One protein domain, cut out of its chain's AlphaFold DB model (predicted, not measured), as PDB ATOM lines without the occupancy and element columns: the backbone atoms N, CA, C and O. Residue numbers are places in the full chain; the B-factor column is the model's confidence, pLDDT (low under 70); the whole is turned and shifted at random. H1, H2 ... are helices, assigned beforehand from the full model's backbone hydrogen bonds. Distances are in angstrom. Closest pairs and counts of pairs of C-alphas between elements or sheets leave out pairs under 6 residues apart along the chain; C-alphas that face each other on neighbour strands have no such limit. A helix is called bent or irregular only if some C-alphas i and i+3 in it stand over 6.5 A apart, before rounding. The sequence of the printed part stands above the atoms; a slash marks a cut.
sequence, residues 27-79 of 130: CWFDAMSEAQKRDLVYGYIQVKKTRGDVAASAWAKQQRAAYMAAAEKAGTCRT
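Overview. This is residues 27 to 79 of the 130 residues of an uncharacterized protein of Sphingomonas elodea (UniProt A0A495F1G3). The model is a narrow V of two long helical arms, H2a and H2b, which come together near residues 51 and 52 and spread toward their other ends. The short helix H1 sits at the open end of the V and packs on H2b. The printed part has 53 residues with two named helices, H1 then H2, and no named strand; its class is all helix. It is only just compact, close to loose, with a radius of gyration of the C-alphas of 11.9 A, and only just flat, with spans of 35 by 20 by 11 A.

Arrangement. H1, residues 27 to 30, touches H2b, residues 53 to 73, with residues 67 to 71 of the arm alone; their closest C-alphas are those of Trp 28 and Met 68, 5.3 A apart. H1 is close to but not clearly touching H2a, residues 34 to 50; the closest C-alphas, of Phe 29 and Lys 37, are 7.6 A apart. H2a and H2b are arms of H2, residues 34 to 73, assigned as one helix by its hydrogen bonds but bent: C-alphas 50 and 53 are 9.4 A apart. The arms run opposite ways at a shallow tilt of 27 degrees. They touch through residues 44 to 48 and 54 to 60 alone, with the closest C-alphas, of Lys 48 and Ala 56, 4.9 A apart. In H2a and H2b every O i to N i+4 pair is within hydrogen-bond range; H1 is too short for such a pair, and its 1 O i to N i+3 pair is not within range.

Along the chain. H1 begins at C-alpha 27, (194.192, 217.544, 335.876), and measures 5.2 A. H2a begins at C-alpha 34, (195.247, 204.122, 340.511), and measures 24.4 A. Residues 51 and 52 belong to neither arm. H2b measures 30.2 A and ends at C-alpha 73, (201.570, 223.034, 344.235).

Size, cuts and confidence. The two C-alphas farthest apart, of Thr 50 and Gly 75, are 35.1 A apart. The link from H1 to H2 is tight, and the printed part has no cut. The mean pLDDT of the printed part is 81.8; residues 77 to 79 are under 70.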
ATOM      1  N   CYS A  27     192.734 217.593 335.659       73.75
ATOM      2  CA  CYS A  27     194.192 217.544 335.876       73.75
ATOM      3  C   CYS A  27     194.641 216.862 337.188       73.75
ATOM      4  O   CYS A  27     195.607 216.107 337.213       73.75
ATOM      5  N   TRP A  28     193.948 217.135 338.296       78.19
ATOM      6  CA  TRP A  28     194.267 216.587 339.609       78.19
ATOM      7  C   TRP A  28     193.977 215.093 339.672       78.19
ATOM      8  O   TRP A  28     194.741 214.377 340.299       78.19
ATOM      9  N   PHE A  29     192.906 214.637 339.016       80.12
ATOM     10  CA  PHE A  29     192.499 213.238 338.975       80.12
ATOM     11  C   PHE A  29     193.440 212.428 338.076       80.12
ATOM     12  O   PHE A  29     193.821 211.315 338.433       80.12
ATOM     13  N   ASP A  30     193.890 213.016 336.965       78.81
ATOM     14  CA  ASP A  30     194.903 212.425 336.082       78.81
ATOM     15  C   ASP A  30     196.275 212.313 336.765       78.81
ATOM     16  O   ASP A  30     197.021 211.368 336.509       78.81
ATOM     17  N   ALA A  31     196.588 213.228 337.688       77.69
ATOM     18  CA  ALA A  31     197.806 213.190 338.493       77.69
ATOM     19  C   ALA A  31     197.768 212.157 339.640       77.69
ATOM     20  O   ALA A  31     198.782 211.957 340.313       77.69
ATOM     21  N   MET A  32     196.627 211.502 339.892       80.31
ATOM     22  CA  MET A  32     196.507 210.472 340.929       80.31
ATOM     23  C   MET A  32     196.940 209.103 340.410       80.31
ATOM     24  O   MET A  32     196.571 208.680 339.315       80.31
ATOM     25  N   SER A  33     197.631 208.349 341.262       84.38
ATOM     26  CA  SER A  33     197.824 206.916 341.039       84.38
ATOM     27  C   SER A  33     196.495 206.156 341.122       84.38
ATOM     28  O   SER A  33     195.568 206.548 341.834       84.38
ATOM     29  N   GLU A  34     196.424 205.000 340.461       81.88
ATOM     30  CA  GLU A  34     195.247 204.122 340.511       81.88
ATOM     31  C   GLU A  34     194.892 203.673 341.939       81.88
ATOM     32  O   GLU A  34     193.720 203.490 342.260       81.88
ATOM     33  N   ALA A  35     195.886 203.537 342.825       83.25
ATOM     34  CA  ALA A  35     195.645 203.251 344.240       83.25
ATOM     35  C   ALA A  35     194.868 204.390 344.921       83.25
ATOM     36  O   ALA A  35     193.830 204.145 345.531       83.25
ATOM     37  N   GLN A  36     195.299 205.638 344.724       82.31
ATOM     38  CA  GLN A  36     194.635 206.802 345.315       82.31
ATOM     39  C   GLN A  36     193.224 207.016 344.746       82.31
ATOM     40  O   GLN A  36     192.317 207.414 345.479       82.31
ATOM     41  N   LYS A  37     193.009 206.727 343.455       85.69
ATOM     42  CA  LYS A  37     191.668 206.774 342.847       85.69
ATOM     43  C   LYS A  37     190.729 205.752 343.488       85.69
ATOM     44  O   LYS A  37     189.590 206.089 343.810       85.69
ATOM     45  N   ARG A  38     191.201 204.520 343.719       85.19
ATOM     46  CA  ARG A  38     190.413 203.491 344.418       85.19
ATOM     47  C   ARG A  38     190.077 203.910 345.844       85.19
ATOM     48  O   ARG A  38     188.919 203.797 346.234       85.19
ATOM     49  N   ASP A  39     191.041 204.447 346.584       85.50
ATOM     50  CA  ASP A  39     190.819 204.905 347.961       85.50
ATOM     51  C   ASP A  39     189.778 206.033 348.034       85.50
ATOM     52  O   ASP A  39     188.922 206.032 348.920       85.50
ATOM     53  N   LEU A  40     189.774 206.946 347.055       87.94
ATOM     54  CA  LEU A  40     188.734 207.973 346.907       87.94
ATOM     55  C   LEU A  40     187.336 207.363 346.737       87.94
ATOM     56  O   LEU A  40     186.377 207.802 347.375       87.94
ATOM     57  N   VAL A  41     187.209 206.342 345.889       89.44
ATOM     58  CA  VAL A  41     185.929 205.661 345.651       89.44
ATOM     59  C   VAL A  41     185.472 204.914 346.905       89.44
ATOM     60  O   VAL A  41     184.314 205.050 347.309       89.44
ATOM     61  N   TYR A  42     186.367 204.176 347.566       90.25
ATOM     62  CA  TYR A  42     186.043 203.471 348.810       90.25
ATOM     63  C   TYR A  42     185.638 204.435 349.927       90.25
ATOM     64  O   TYR A  42     184.618 204.212 350.582       90.25
ATOM     65  N   GLY A  43     186.372 205.537 350.092       87.75
ATOM     66  CA  GLY A  43     186.043 206.589 351.052       87.75
ATOM     67  C   GLY A  43     184.663 207.193 350.791       87.75
ATOM     68  O   GLY A  43     183.853 207.295 351.716       87.75
ATOM     69  N   TYR A  44     184.342 207.497 349.529       90.12
ATOM     70  CA  TYR A  44     183.022 208.007 349.150       90.12
ATOM     71  C   TYR A  44     181.908 207.026 349.520       90.12
ATOM     72  O   TYR A  44     180.930 207.409 350.164       90.12
ATOM     73  N   ILE A  45     182.064 205.751 349.148       89.94
ATOM     74  CA  ILE A  45     181.081 204.698 349.433       89.94
ATOM     75  C   ILE A  45     180.892 204.540 350.944       89.94
ATOM     76  O   ILE A  45     179.758 204.425 351.412       89.94
ATOM     77  N   GLN A  46     181.975 204.572 351.720       93.44
ATOM     78  CA  GLN A  46     181.908 204.445 353.172       93.44
ATOM     79  C   GLN A  46     181.182 205.630 353.818       93.44
ATOM     80  O   GLN A  46     180.305 205.421 354.662       93.44
ATOM     81  N   VAL A  47     181.488 206.865 353.408       80.31
ATOM     82  CA  VAL A  47     180.790 208.061 353.910       80.31
ATOM     83  C   VAL A  47     179.321 208.035 353.496       80.31
ATOM     84  O   VAL A  47     178.456 208.288 354.331       80.31
ATOM     85  N   LYS A  48     179.018 207.640 352.257       88.31
ATOM     86  CA  LYS A  48     177.640 207.485 351.772       88.31
ATOM     87  C   LYS A  48     176.862 206.477 352.613       88.31
ATOM     88  O   LYS A  48     175.770 206.780 353.081       88.31
ATOM     89  N   LYS A  49     177.452 205.305 352.869       91.19
ATOM     90  CA  LYS A  49     176.832 204.232 353.661       91.19
ATOM     91  C   LYS A  49     176.588 204.634 355.118       91.19
ATOM     92  O   LYS A  49     175.607 204.198 355.705       91.19
ATOM     93  N   THR A  50     177.484 205.425 355.709       93.31
ATOM     94  CA  THR A  50     177.444 205.745 357.149       93.31
ATOM     95  C   THR A  50     176.761 207.071 357.475       93.31
ATOM     96  O   THR A  50     176.233 207.221 358.571       93.31
ATOM     97  N   ARG A  51     176.787 208.041 356.555       88.94
ATOM     98  CA  ARG A  51     176.351 209.430 356.791       88.94
ATOM     99  C   ARG A  51     175.410 209.974 355.709       88.94
ATOM    100  O   ARG A  51     174.963 211.111 355.815       88.94
ATOM    101  N   GLY A  52     175.101 209.178 354.686       83.62
ATOM    102  CA  GLY A  52     174.176 209.538 353.615       83.62
ATOM    103  C   GLY A  52     174.785 210.398 352.503       83.62
ATOM    104  O   GLY A  52     175.950 210.804 352.532       83.62
ATOM    105  N   ASP A  53     173.957 210.675 351.497       78.25
ATOM    106  CA  ASP A  53     174.376 211.258 350.216       78.25
ATOM    107  C   ASP A  53     174.902 212.692 350.334       78.25
ATOM    108  O   ASP A  53     175.878 213.062 349.675       78.25
ATOM    109  N   VAL A  54     174.288 213.502 351.202       85.88
ATOM    110  CA  VAL A  54     174.689 214.900 351.421       85.88
ATOM    111  C   VAL A  54     176.094 214.961 352.020       85.88
ATOM    112  O   VAL A  54     176.943 215.716 351.541       85.88
ATOM    113  N   ALA A  55     176.371 214.119 353.018       77.62
ATOM    114  CA  ALA A  55     177.682 214.041 353.651       77.62
ATOM    115  C   ALA A  55     178.747 213.496 352.690       77.62
ATOM    116  O   ALA A  55     179.856 214.025 352.647       77.62
ATOM    117  N   ALA A  56     178.408 212.488 351.881       78.38
ATOM    118  CA  ALA A  56     179.315 211.948 350.868       78.38
ATOM    119  C   ALA A  56     179.666 212.990 349.798       78.38
ATOM    120  O   ALA A  56     180.829 213.139 349.426       78.38
ATOM    121  N   SER A  57     178.680 213.775 349.359       79.50
ATOM    122  CA  SER A  57     178.884 214.860 348.393       79.50
ATOM    123  C   SER A  57     179.747 215.987 348.966       79.50
ATOM    124  O   SER A  57     180.637 216.493 348.281       79.50
ATOM    125  N   ALA A  58     179.521 216.375 350.226       83.56
ATOM    126  CA  ALA A  58     180.351 217.364 350.914       83.56
ATOM    127  C   ALA A  58     181.795 216.867 351.091       83.56
ATOM    128  O   ALA A  58     182.739 217.600 350.799       83.56
ATOM    129  N   TRP A  59     181.963 215.605 351.488       90.25
ATOM    130  CA  TRP A  59     183.268 214.956 351.592       90.25
ATOM    131  C   TRP A  59     183.999 214.939 350.242       90.25
ATOM    132  O   TRP A  59     185.154 215.349 350.173       90.25
ATOM    133  N   ALA A  60     183.321 214.571 349.149       84.62
ATOM    134  CA  ALA A  60     183.923 214.548 347.814       84.62
ATOM    135  C   ALA A  60     184.405 215.940 347.369       84.62
ATOM    136  O   ALA A  60     185.488 216.071 346.800       84.62
ATOM    137  N   LYS A  61     183.633 216.995 347.674       84.88
ATOM    138  CA  LYS A  61     184.038 218.387 347.410       84.88
ATOM    139  C   LYS A  61     185.293 218.775 348.194       84.88
ATOM    140  O   LYS A  61     186.180 219.405 347.622       84.88
ATOM    141  N   GLN A  62     185.385 218.383 349.467       81.56
ATOM    142  CA  GLN A  62     186.571 218.637 350.294       81.56
ATOM    143  C   GLN A  62     187.806 217.915 349.746       81.56
ATOM    144  O   GLN A  62     188.854 218.541 349.597       81.56
ATOM    145  N   GLN A  63     187.675 216.635 349.381       85.69
ATOM    146  CA  GLN A  63     188.787 215.875 348.806       85.69
ATOM    147  C   GLN A  63     189.261 216.485 347.489       85.69
ATOM    148  O   GLN A  63     190.454 216.717 347.314       85.69
ATOM    149  N   ARG A  64     188.333 216.832 346.587       83.44
ATOM    150  CA  ARG A  64     188.679 217.510 345.333       83.44
ATOM    151  C   ARG A  64     189.463 218.799 345.575       83.44
ATOM    152  O   ARG A  64     190.459 219.019 344.896       83.44
ATOM    153  N   ALA A  65     189.039 219.637 346.521       80.81
ATOM    154  CA  ALA A  65     189.749 220.877 346.838       80.81
ATOM    155  C   ALA A  65     191.178 220.610 347.343       80.81
ATOM    156  O   ALA A  65     192.117 221.266 346.896       80.81
ATOM    157  N   ALA A  66     191.351 219.615 348.217       82.00
ATOM    158  CA  ALA A  66     192.662 219.234 348.739       82.00
ATOM    159  C   ALA A  66     193.598 218.704 347.639       82.00
ATOM    160  O   ALA A  66     194.750 219.130 347.549       82.00
ATOM    161  N   TYR A  67     193.104 217.815 346.771       83.56
ATOM    162  CA  TYR A  67     193.905 217.255 345.680       83.56
ATOM    163  C   TYR A  67     194.212 218.272 344.581       83.56
ATOM    164  O   TYR A  67     195.321 218.261 344.055       83.56
ATOM    165  N   MET A  68     193.283 219.179 344.268       79.38
ATOM    166  CA  MET A  68     193.548 220.305 343.365       79.38
ATOM    167  C   MET A  68     194.679 221.181 343.899       79.38
ATOM    168  O   MET A  68     195.662 221.382 343.194       79.38
ATOM    169  N   ALA A  69     194.608 221.611 345.163       79.88
ATOM    170  CA  ALA A  69     195.657 222.429 345.774       79.88
ATOM    171  C   ALA A  69     197.022 221.711 345.800       79.88
ATOM    172  O   ALA A  69     198.065 222.324 345.569       79.88
ATOM    173  N   ALA A  70     197.029 220.397 346.049       78.50
ATOM    174  CA  ALA A  70     198.247 219.592 346.005       78.50
ATOM    175  C   ALA A  70     198.817 219.470 344.579       78.50
ATOM    176  O   ALA A  70     200.026 219.608 344.395       78.50
ATOM    177  N   ALA A  71     197.962 219.252 343.577       76.56
ATOM    178  CA  ALA A  71     198.354 219.156 342.172       76.56
ATOM    179  C   ALA A  71     198.836 220.506 341.607       76.56
ATOM    180  O   ALA A  71     199.808 220.549 340.856       76.56
ATOM    181  N   GLU A  72     198.214 221.613 342.014       80.12
ATOM    182  CA  GLU A  72     198.669 222.976 341.708       80.12
ATOM    183  C   GLU A  72     200.056 223.239 342.297       80.12
ATOM    184  O   GLU A  72     200.965 223.666 341.585       80.12
ATOM    185  N   LYS A  73     200.262 222.903 343.577       79.00
ATOM    186  CA  LYS A  73     201.570 223.034 344.235       79.00
ATOM    187  C   LYS A  73     202.646 222.169 343.573       79.00
ATOM    188  O   LYS A  73     203.802 222.580 343.507       79.00
ATOM    189  N   ALA A  74     202.280 220.981 343.098       75.75
ATOM    190  CA  ALA A  74     203.179 220.086 342.375       75.75
ATOM    191  C   ALA A  74     203.428 220.520 340.918       75.75
ATOM    192  O   ALA A  74     204.238 219.900 340.231       75.75
ATOM    193  N   GLY A  75     202.729 221.551 340.428       73.44
ATOM    194  CA  GLY A  75     202.790 221.992 339.034       73.44
ATOM    195  C   GLY A  75     202.159 221.011 338.040       73.44
ATOM    196  O   GLY A  75     202.280 221.212 336.833       73.44
ATOM    197  N   THR A  76     201.488 219.958 338.520       72.88
ATOM    198  CA  THR A  76     200.826 218.941 337.687       72.88
ATOM    199  C   THR A  76     199.425 219.364 337.259       72.88
ATOM    200  O   THR A  76     198.901 218.853 336.271       72.88
ATOM    201  N   CYS A  77     198.833 220.337 337.954       67.81
ATOM    202  CA  CYS A  77     197.650 221.039 337.494       67.81
ATOM    203  C   CYS A  77     197.917 222.541 337.372       67.81
ATOM    204  O   CYS A  77     198.405 223.174 338.302       67.81
ATOM    205  N   ARG A  78     197.528 223.131 336.238       60.25
ATOM    206  CA  ARG A  78     197.299 224.573 336.135       60.25
ATOM    207  C   ARG A  78     195.801 224.815 336.143       60.25
ATOM    208  O   ARG A  78     195.112 224.466 335.185       60.25
ATOM    209  N   THR A  79     195.296 225.453 337.188       57.75
ATOM    210  CA  THR A  79     194.064 226.222 337.039       57.75
ATOM    211  C   THR A  79     194.372 227.349 336.070       57.75
ATOM    212  O   THR A  79     195.256 228.156 336.350       57.75
TER     213      THR A  79